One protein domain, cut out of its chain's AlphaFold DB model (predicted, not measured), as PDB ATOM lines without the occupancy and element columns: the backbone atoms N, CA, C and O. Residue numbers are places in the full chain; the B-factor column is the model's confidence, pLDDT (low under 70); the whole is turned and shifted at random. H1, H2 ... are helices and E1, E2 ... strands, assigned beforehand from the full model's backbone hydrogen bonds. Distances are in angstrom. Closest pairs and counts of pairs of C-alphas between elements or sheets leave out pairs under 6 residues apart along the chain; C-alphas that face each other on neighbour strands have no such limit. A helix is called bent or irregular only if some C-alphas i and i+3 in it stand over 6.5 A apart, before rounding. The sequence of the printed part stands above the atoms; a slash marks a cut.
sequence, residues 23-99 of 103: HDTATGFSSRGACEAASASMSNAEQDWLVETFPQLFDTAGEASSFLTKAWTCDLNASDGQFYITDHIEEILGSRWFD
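Overview. This is residues 23 to 99 of the 103 residues of an uncharacterized protein of Sphingomonas sediminicola (UniProt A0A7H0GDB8). Long, kinked helix H1 runs the length of an elongated body; H2 folds back over its later part, hairpin E1 and E2 covers its first part, and short H3 and H4 lie beyond, away from H1. The 77 printed residues, mostly helix, run H1 H2 E1 E2 H3 H4, with the sheet E1 - E2 antiparallel. The whole is compact, radius of gyration of the C-alphas 13.2 A, spans 40 by 25 by 16 A.

Along the chain. Find C-alpha 32 at (318.265, 214.823, 211.652); H1, residues 32 to 53, runs 30.2 A, kinked 39 degrees near residue 46 and irregular, C-alphas 45 and 48 being 7.2 A apart. Next come H2, 61 to 71, 14.9 A; E1, 72 to 76, 13.3 A; E2, 83 to 87, 12.9 A; H3, 89 to 93; H4, 96 to 99, ending at C-alpha 99 (323.458, 222.749, 184.682).

Arrangement. H1 touches H2 at a steep tilt of 48 degrees, opposite ways; closest C-alphas, Gln 47 and Ala 64, 5.3 A. Closest between H1 and E1 are C-alphas Cys 35 and Cys 74, 6.0 A. In the hairpin, N 84 and O 75 are within hydrogen-bond range, 2.9 A. H2 touches H3, closest C-alphas Ala 71 and Ile 89, 4.7 A. H1 and H4 are apart. O i to N i+4 pairs are within range throughout H3, 16 of 18 in H1, 6 of 7 in H2; H4 is too short for one.

Size, cuts and confidence. The farthest C-alphas, Gln 56 and Asp 80, are 40.1 A apart. The printed part has no cut, no link is long, and no printed residue is under 70 in pLDDT.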
ATOM      1  N   HIS A  23     309.412 226.188 202.947       80.81
ATOM      2  CA  HIS A  23     309.965 225.351 204.006       80.81
ATOM      3  C   HIS A  23     310.159 226.138 205.311       80.81
ATOM      4  O   HIS A  23     310.697 227.246 205.318       80.81
ATOM      5  N   ASP A  24     309.748 225.547 206.436       85.88
ATOM      6  CA  ASP A  24     309.979 226.114 207.768       85.88
ATOM      7  C   ASP A  24     311.449 225.961 208.186       85.88
ATOM      8  O   ASP A  24     311.887 224.898 208.630       85.88
ATOM      9  N   THR A  25     312.205 227.049 208.057       92.00
ATOM     10  CA  THR A  25     313.624 227.129 208.436       92.00
ATOM     11  C   THR A  25     313.841 227.581 209.884       92.00
ATOM     12  O   THR A  25     314.978 227.630 210.352       92.00
ATOM     13  N   ALA A  26     312.772 227.916 210.616       91.75
ATOM     14  CA  ALA A  26     312.842 228.445 211.978       91.75
ATOM     15  C   ALA A  26     312.575 227.378 213.048       91.75
ATOM     16  O   ALA A  26     313.015 227.529 214.192       91.75
ATOM     17  N   THR A  27     311.868 226.301 212.702       93.81
ATOM     18  CA  THR A  27     311.643 225.178 213.616       93.81
ATOM     19  C   THR A  27     312.907 224.337 213.777       93.81
ATOM     20  O   THR A  27     313.436 223.774 212.821       93.81
ATOM     21  N   GLY A  28     313.370 224.224 215.025       96.19
ATOM     22  CA  GLY A  28     314.458 223.328 215.406       96.19
ATOM     23  C   GLY A  28     313.955 221.912 215.691       96.19
ATOM     24  O   GLY A  28     312.961 221.720 216.395       96.19
ATOM     25  N   PHE A  29     314.668 220.914 215.179       97.19
ATOM     26  CA  PHE A  29     314.378 219.496 215.359       97.19
ATOM     27  C   PHE A  29     315.461 218.813 216.197       97.19
ATOM     28  O   PHE A  29     316.656 218.965 215.951       97.19
ATOM     29  N   SER A  30     315.049 217.948 217.124       96.44
ATOM     30  CA  SER A  30     315.971 217.221 218.012       96.44
ATOM     31  C   SER A  30     316.761 216.100 217.327       96.44
ATOM     32  O   SER A  30     317.672 215.526 217.921       96.44
ATOM     33  N   SER A  31     316.413 215.750 216.086       97.62
ATOM     34  CA  SER A  31     317.136 214.755 215.298       97.62
ATOM     35  C   SER A  31     317.100 215.087 213.812       97.62
ATOM     36  O   SER A  31     316.110 215.617 213.303       97.62
ATOM     37  N   ARG A  32     318.159 214.682 213.106       96.50
ATOM     38  CA  ARG A  32     318.265 214.823 211.652       96.50
ATOM     39  C   ARG A  32     317.094 214.169 210.917       96.50
ATOM     40  O   ARG A  32     316.505 214.797 210.054       96.50
ATOM     41  N   GLY A  33     316.715 212.950 211.306       96.88
ATOM     42  CA  GLY A  33     315.624 212.221 210.652       96.88
ATOM     43  C   GLY A  33     314.258 212.898 210.804       96.88
ATOM     44  O   GLY A  33     313.454 212.851 209.879       96.88
ATOM     45  N   ALA A  34     313.998 213.568 211.934       96.75
ATOM     46  CA  ALA A  34     312.768 214.341 212.114       96.75
ATOM     47  C   ALA A  34     312.740 215.586 211.212       96.75
ATOM     48  O   ALA A  34     311.713 215.863 210.596       96.75
ATOM     49  N   CYS A  35     313.873 216.283 211.091       97.12
ATOM     50  CA  CYS A  35     314.018 217.401 210.159       97.12
ATOM     51  C   CYS A  35     313.838 216.939 208.703       97.12
ATOM     52  O   CYS A  35     313.048 217.519 207.963       97.12
ATOM     53  N   GLU A  36     314.512 215.856 208.301       95.94
ATOM     54  CA  GLU A  36     314.440 215.329 206.933       95.94
ATOM     55  C   GLU A  36     313.020 214.864 206.585       95.94
ATOM     56  O   GLU A  36     312.557 215.101 205.473       95.94
ATOM     57  N   ALA A  37     312.289 214.270 207.534       95.62
ATOM     58  CA  ALA A  37     310.889 213.898 207.336       95.62
ATOM     59  C   ALA A  37     309.974 215.122 207.147       95.62
ATOM     60  O   ALA A  37     309.091 215.095 206.287       95.62
ATOM     61  N   ALA A  38     310.187 216.195 207.917       95.00
ATOM     62  CA  ALA A  38     309.443 217.443 207.762       95.00
ATOM     63  C   ALA A  38     309.744 218.109 206.410       95.00
ATOM     64  O   ALA A  38     308.815 218.435 205.672       95.00
ATOM     65  N   SER A  39     311.029 218.226 206.055       94.44
ATOM     66  CA  SER A  39     311.484 218.742 204.759       94.44
ATOM     67  C   SER A  39     310.882 217.945 203.598       94.44
ATOM     68  O   SER A  39     310.257 218.516 202.709       94.44
ATOM     69  N   ALA A  40     310.949 216.609 203.652       93.31
ATOM     70  CA  ALA A  40     310.388 215.744 202.618       93.31
ATOM     71  C   ALA A  40     308.867 215.895 202.481       93.31
ATOM     72  O   ALA A  40     308.344 215.873 201.368       93.31
ATOM     73  N   SER A  41     308.141 216.066 203.591       92.56
ATOM     74  CA  SER A  41     306.696 216.305 203.550       92.56
ATOM     75  C   SER A  41     306.340 217.601 202.817       92.56
ATOM     76  O   SER A  41     305.371 217.608 202.062       92.56
ATOM     77  N   MET A  42     307.100 218.678 203.031       92.31
ATOM     78  CA  MET A  42     306.889 219.964 202.352       92.31
ATOM     79  C   MET A  42     307.291 219.873 200.877       92.31
ATOM     80  O   MET A  42     306.495 220.199 200.002       92.31
ATOM     81  N   SER A  43     308.442 219.263 200.585       92.25
ATOM     82  CA  SER A  43     308.895 219.024 199.210       92.25
ATOM     83  C   SER A  43     307.896 218.207 198.381       92.25
ATOM     84  O   SER A  43     307.640 218.526 197.221       92.25
ATOM     85  N   ASN A  44     307.282 217.178 198.971       91.56
ATOM     86  CA  ASN A  44     306.251 216.382 198.298       91.56
ATOM     87  C   ASN A  44     304.991 217.197 197.972       91.56
ATOM     88  O   ASN A  44     304.310 216.887 196.999       91.56
ATOM     89  N   ALA A  45     304.665 218.215 198.774       90.25
ATOM     90  CA  ALA A  45     303.533 219.101 198.511       90.25
ATOM     91  C   ALA A  45     303.837 220.137 197.411       90.25
ATOM     92  O   ALA A  45     302.916 220.639 196.771       90.25
ATOM     93  N   GLU A  46     305.115 220.444 197.178       90.62
ATOM     94  CA  GLU A  46     305.561 221.486 196.244       90.62
ATOM     95  C   GLU A  46     305.914 220.972 194.849       90.62
ATOM     96  O   GLU A  46     305.843 221.732 193.882       90.62
ATOM     97  N   GLN A  47     306.305 219.701 194.726       91.56
ATOM     98  CA  GLN A  47     306.868 219.161 193.485       91.56
ATOM     99  C   GLN A  47     305.958 219.368 192.261       91.56
ATOM    100  O   GLN A  47     306.453 219.723 191.194       91.56
ATOM    101  N   ASP A  48     304.641 219.200 192.413       92.00
ATOM    102  CA  ASP A  48     303.694 219.317 191.300       92.00
ATOM    103  C   ASP A  48     303.534 220.787 190.892       92.00
ATOM    104  O   ASP A  48     303.581 221.124 189.709       92.00
ATOM    105  N   TRP A  49     303.469 221.688 191.876       90.94
ATOM    106  CA  TRP A  49     303.416 223.128 191.635       90.94
ATOM    107  C   TRP A  49     304.672 223.643 190.922       90.94
ATOM    108  O   TRP A  49     304.568 224.515 190.057       90.94
ATOM    109  N   LEU A  50     305.855 223.105 191.242       91.38
ATOM    110  CA  LEU A  50     307.102 223.473 190.565       91.38
ATOM    111  C   LEU A  50     307.096 223.084 189.086       91.38
ATOM    112  O   LEU A  50     307.551 223.875 188.259       91.38
ATOM    113  N   VAL A  51     306.571 221.904 188.754       93.56
ATOM    114  CA  VAL A  51     306.435 221.451 187.361       93.56
ATOM    115  C   VAL A  51     305.445 222.338 186.604       93.56
ATOM    116  O   VAL A  51     305.720 222.754 185.482       93.56
ATOM    117  N   GLU A  52     304.318 222.691 187.225       93.06
ATOM    118  CA  GLU A  52     303.308 223.559 186.607       93.06
ATOM    119  C   GLU A  52     303.790 225.008 186.428       93.06
ATOM    120  O   GLU A  52     303.499 225.646 185.414       93.06
ATOM    121  N   THR A  53     304.527 225.538 187.405       90.69
ATOM    122  CA  THR A  53     304.921 226.956 187.453       90.69
ATOM    123  C   THR A  53     306.221 227.230 186.706       90.69
ATOM    124  O   THR A  53     306.385 228.301 186.116       90.69
ATOM    125  N   PHE A  54     307.147 226.272 186.711       90.31
ATOM    126  CA  PHE A  54     308.455 226.394 186.074       90.31
ATOM    127  C   PHE A  54     308.716 225.244 185.089       90.31
ATOM    128  O   PHE A  54     309.727 224.548 185.218       90.31
ATOM    129  N   PRO A  55     307.866 225.065 184.060       91.75
ATOM    130  CA  PRO A  55     308.011 223.977 183.089       91.75
ATOM    131  C   PRO A  55     309.284 224.090 182.237       91.75
ATOM    132  O   PRO A  55     309.705 223.132 181.614       91.75
ATOM    133  N   GLN A  56     309.929 225.260 182.199       89.19
ATOM    134  CA  GLN A  56     311.244 225.445 181.578       89.19
ATOM    135  C   GLN A  56     312.409 224.944 182.444       89.19
ATOM    136  O   GLN A  56     313.548 224.926 181.981       89.19
ATOM    137  N   LEU A  57     312.148 224.647 183.721       88.88
ATOM    138  CA  LEU A  57     313.129 224.129 184.671       88.88
ATOM    139  C   LEU A  57     312.848 222.670 185.027       88.88
ATOM    140  O   LEU A  57     313.803 221.939 185.249       88.88
ATOM    141  N   PHE A  58     311.591 222.236 185.113       92.56
ATOM    142  CA  PHE A  58     311.246 220.883 185.554       92.56
ATOM    143  C   PHE A  58     310.255 220.231 184.596       92.56
ATOM    144  O   PHE A  58     309.128 220.702 184.465       92.56
ATOM    145  N   ASP A  59     310.655 219.108 183.997       91.19
ATOM    146  CA  ASP A  59     309.796 218.348 183.081       91.19
ATOM    147  C   ASP A  59     308.919 217.335 183.828       91.19
ATOM    148  O   ASP A  59     307.863 216.918 183.348       91.19
ATOM    149  N   THR A  60     309.360 216.894 185.011       93.81
ATOM    150  CA  THR A  60     308.675 215.859 185.795       93.81
ATOM    151  C   THR A  60     308.712 216.136 187.296       93.81
ATOM    152  O   THR A  60     309.631 216.771 187.814       93.81
ATOM    153  N   ALA A  61     307.753 215.565 188.032       91.25
ATOM    154  CA  ALA A  61     307.745 215.623 189.495       91.25
ATOM    155  C   ALA A  61     309.000 214.974 190.111       91.25
ATOM    156  O   ALA A  61     309.507 215.440 191.126       91.25
ATOM    157  N   GLY A  62     309.552 213.932 189.476       92.06
ATOM    158  CA  GLY A  62     310.794 213.292 189.927       92.06
ATOM    159  C   GLY A  62     312.012 214.214 189.825       92.06
ATOM    160  O   GLY A  62     312.876 214.210 190.700       92.06
ATOM    161  N   GLU A  63     312.061 215.048 188.790       92.62
ATOM    162  CA  GLU A  63     313.082 216.082 188.642       92.62
ATOM    163  C   GLU A  63     312.958 217.185 189.693       92.62
ATOM    164  O   GLU A  63     313.956 217.530 190.333       92.62
ATOM    165  N   ALA A  64     311.741 217.694 189.903       93.00
ATOM    166  CA  ALA A  64     311.456 218.678 190.944       93.00
ATOM    167  C   ALA A  64     311.803 218.127 192.338       93.00
ATOM    168  O   ALA A  64     312.490 218.787 193.112       93.00
ATOM    169  N   SER A  65     311.438 216.874 192.627       92.44
ATOM    170  CA  SER A  65     311.784 216.178 193.871       92.44
ATOM    171  C   SER A  65     313.304 216.026 194.057       92.44
ATOM    172  O   SER A  65     313.839 216.282 195.141       92.44
ATOM    173  N   SER A  66     314.037 215.679 192.990       92.12
ATOM    174  CA  SER A  66     315.503 215.582 193.025       92.12
ATOM    175  C   SER A  66     316.170 216.927 193.324       92.12
ATOM    176  O   SER A  66     317.147 216.975 194.075       92.12
ATOM    177  N   PHE A  67     315.635 218.013 192.760       94.38
ATOM    178  CA  PHE A  67     316.066 219.375 193.060       94.38
ATOM    179  C   PHE A  67     315.767 219.761 194.512       94.38
ATOM    180  O   PHE A  67     316.690 220.139 195.229       94.38
ATOM    181  N   LEU A  68     314.525 219.589 194.967       93.69
ATOM    182  CA  LEU A  68     314.088 219.934 196.322       93.69
ATOM    183  C   LEU A  68     314.899 219.203 197.399       93.69
ATOM    184  O   LEU A  68     315.348 219.826 198.354       93.69
ATOM    185  N   THR A  69     315.207 217.918 197.198       92.81
ATOM    186  CA  THR A  69     316.040 217.133 198.133       92.81
ATOM    187  C   THR A  69     317.461 217.695 198.286       92.81
ATOM    188  O   THR A  69     318.129 217.456 199.291       92.81
ATOM    189  N   LYS A  70     317.967 218.406 197.272       93.19
ATOM    190  CA  LYS A  70     319.287 219.052 197.316       93.19
ATOM    191  C   LYS A  70     319.215 220.481 197.824       93.19
ATOM    192  O   LYS A  70     320.167 220.931 198.449       93.19
ATOM    193  N   ALA A  71     318.132 221.177 197.502       93.62
ATOM    194  CA  ALA A  71     317.914 222.559 197.884       93.62
ATOM    195  C   ALA A  71     317.512 222.699 199.358       93.62
ATOM    196  O   ALA A  71     317.838 223.708 199.965       93.62
ATOM    197  N   TRP A  72     316.855 221.692 199.937       94.62
ATOM    198  CA  TRP A  72     316.375 221.712 201.315       94.62
ATOM    199  C   TRP A  72     317.066 220.649 202.162       94.62
ATOM    200  O   TRP A  72     316.614 219.503 202.261       94.62
ATOM    201  N   THR A  73     318.176 221.032 202.781       94.62
ATOM    202  CA  THR A  73     318.962 220.161 203.663       94.62
ATOM    203  C   THR A  73     318.546 220.335 205.122       94.62
ATOM    204  O   THR A  73     317.756 221.212 205.466       94.62
ATOM    205  N   CYS A  74     319.072 219.465 205.982       96.19
ATOM    206  CA  CYS A  74     318.866 219.512 207.423       96.19
ATOM    207  C   CYS A  74     320.211 219.594 208.134       96.19
ATOM    208  O   CYS A  74     320.890 218.573 208.305       96.19
ATOM    209  N   ASP A  75     320.575 220.798 208.561       96.25
ATOM    210  CA  ASP A  75     321.892 221.084 209.116       96.25
ATOM    211  C   ASP A  75     321.842 221.276 210.626       96.25
ATOM    212  O   ASP A  75     320.896 221.831 211.186       96.25
ATOM    213  N   LEU A  76     322.887 220.795 211.302       97.12
ATOM    214  CA  LEU A  76     323.044 220.952 212.741       97.12
ATOM    215  C   LEU A  76     323.495 222.381 213.058       97.12
ATOM    216  O   LEU A  76     324.598 222.784 212.683       97.12
ATOM    217  N   ASN A  77     322.702 223.113 213.833       96.38
ATOM    218  CA  ASN A  77     323.150 224.355 214.439       96.38
ATOM    219  C   ASN A  77     324.016 224.040 215.666       96.38
ATOM    220  O   ASN A  77     323.553 223.522 216.683       96.38
ATOM    221  N   ALA A  78     325.301 224.379 215.583       95.50
ATOM    222  CA  ALA A  78     326.261 224.115 216.652       95.50
ATOM    223  C   ALA A  78     325.949 224.862 217.964       95.50
ATOM    224  O   ALA A  78     326.446 224.467 219.016       95.50
ATOM    225  N   SER A  79     325.151 225.935 217.912       96.44
ATOM    226  CA  SER A  79     324.872 226.788 219.076       96.44
ATOM    227  C   SER A  79     323.823 226.198 220.024       96.44
ATOM    228  O   SER A  79     323.902 226.429 221.228       96.44
ATOM    229  N   ASP A  80     322.850 225.445 219.504       96.50
ATOM    230  CA  ASP A  80     321.731 224.867 220.271       96.50
ATOM    231  C   ASP A  80     321.597 223.340 220.115       96.50
ATOM    232  O   ASP A  80     320.807 222.708 220.821       96.50
ATOM    233  N   GLY A  81     322.391 222.729 219.228       97.00
ATOM    234  CA  GLY A  81     322.381 221.294 218.968       97.00
ATOM    235  C   GLY A  81     321.126 220.797 218.245       97.00
ATOM    236  O   GLY A  81     320.909 219.586 218.206       97.00
ATOM    237  N   GLN A  82     320.300 221.693 217.701       98.19
ATOM    238  CA  GLN A  82     319.115 221.347 216.919       98.19
ATOM    239  C   GLN A  82     319.451 221.277 215.426       98.19
ATOM    240  O   GLN A  82     320.390 221.909 214.943       98.19
ATOM    241  N   PHE A  83     318.659 220.510 214.686       97.81
ATOM    242  CA  PHE A  83     318.678 220.509 213.228       97.81
ATOM    243  C   PHE A  83     317.668 221.519 212.700       97.81
ATOM    244  O   PHE A  83     316.544 221.563 213.193       97.81
ATOM    245  N   TYR A  84     318.051 222.276 211.683       96.88
ATOM    246  CA  TYR A  84     317.184 223.224 210.992       96.88
ATOM    247  C   TYR A  84     317.132 222.882 209.516       96.88
ATOM    248  O   TYR A  84     318.109 222.375 208.961       96.88
ATOM    249  N   ILE A  85     315.992 223.159 208.888       95.94
ATOM    250  CA  ILE A  85     315.906 223.113 207.434       95.94
ATOM    251  C   ILE A  85     316.665 224.320 206.892       95.94
ATOM    252  O   ILE A  85     316.394 225.453 207.293       95.94
ATOM    253  N   THR A  86     317.602 224.074 205.985       94.19
ATOM    254  CA  THR A  86     318.437 225.113 205.382       94.19
ATOM    255  C   THR A  86     318.080 225.286 203.914       94.19
ATOM    256  O   THR A  86     317.894 224.307 203.188       94.19
ATOM    257  N   ASP A  87     318.002 226.546 203.487       92.94
ATOM    258  CA  ASP A  87     317.792 226.933 202.096       92.94
ATOM    259  C   ASP A  87     319.120 226.955 201.323       92.94
ATOM    260  O   ASP A  87     320.001 227.773 201.594       92.94
ATOM    261  N   HIS A  88     319.230 226.076 200.333       93.38
ATOM    262  CA  HIS A  88     320.308 226.024 199.348       93.38
ATOM    263  C   HIS A  88     319.797 226.235 197.914       93.38
ATOM    264  O   HIS A  88     320.499 225.893 196.963       93.38
ATOM    265  N   ILE A  89     318.593 226.783 197.706       90.81
ATOM    266  CA  ILE A  89     317.998 226.960 196.369       90.81
ATOM    267  C   ILE A  89     318.953 227.701 195.430       90.81
ATOM    268  O   ILE A  89     319.220 227.219 194.329       90.81
ATOM    269  N   GLU A  90     319.495 228.845 195.855       89.25
ATOM    270  CA  GLU A  90     320.401 229.648 195.022       89.25
ATOM    271  C   GLU A  90     321.690 228.883 194.683       89.25
ATOM    272  O   GLU A  90     322.120 228.860 193.527       89.25
ATOM    273  N   GLU A  91     322.269 228.194 195.669       91.00
ATOM    274  CA  GLU A  91     323.470 227.378 195.492       91.00
ATOM    275  C   GLU A  91     323.234 226.248 194.483       91.00
ATOM    276  O   GLU A  91     324.043 226.035 193.575       91.00
ATOM    277  N   ILE A  92     322.114 225.535 194.611       92.31
ATOM    278  CA  ILE A  92     321.786 224.406 193.744       92.31
ATOM    279  C   ILE A  92     321.449 224.879 192.333       92.31
ATOM    280  O   ILE A  92     321.955 224.275 191.385       92.31
ATOM    281  N   LEU A  93     320.675 225.957 192.169       89.75
ATOM    282  CA  LEU A  93     320.371 226.536 190.855       89.75
ATOM    283  C   LEU A  93     321.635 226.999 190.117       89.75
ATOM    284  O   LEU A  93     321.716 226.840 188.903       89.75
ATOM    285  N   GLY A  94     322.630 227.526 190.837       89.12
ATOM    286  CA  GLY A  94     323.932 227.912 190.280       89.12
ATOM    287  C   GLY A  94     324.952 226.770 190.171       89.12
ATOM    288  O   GLY A  94     326.105 227.000 189.796       89.12
ATOM    289  N   SER A  95     324.583 225.541 190.544       90.94
ATOM    290  CA  SER A  95     325.517 224.420 190.607       90.94
ATOM    291  C   SER A  95     325.704 223.734 189.250       90.94
ATOM    292  O   SER A  95     324.762 223.520 188.487       90.94
ATOM    293  N   ARG A  96     326.911 223.197 189.014       91.50
ATOM    294  CA  ARG A  96     327.178 222.332 187.845       91.50
ATOM    295  C   ARG A  96     326.291 221.088 187.797       91.50
ATOM    296  O   ARG A  96     326.230 220.419 186.770       91.50
ATOM    297  N   TRP A  97     325.729 220.679 188.934       91.44
ATOM    298  CA  TRP A  97     324.793 219.563 188.964       91.44
ATOM    299  C   TRP A  97     323.496 219.947 188.250       91.44
ATOM    300  O   TRP A  97     323.062 219.194 187.383       91.44
ATOM    301  N   PHE A  98     322.943 221.121 188.561       90.25
ATOM    302  CA  PHE A  98     321.722 221.612 187.932       90.25
ATOM    303  C   PHE A  98     321.943 221.910 186.445       90.25
ATOM    304  O   PHE A  98     321.156 221.460 185.616       90.25
ATOM    305  N   ASP A  99     323.083 222.512 186.085       87.19
ATOM    306  CA  ASP A  99     323.458 222.749 184.682       87.19
ATOM    307  C   ASP A  99     323.509 221.466 183.842       87.19
ATOM    308  O   ASP A  99     323.181 221.474 182.661       87.19
TER     309      ASP A  99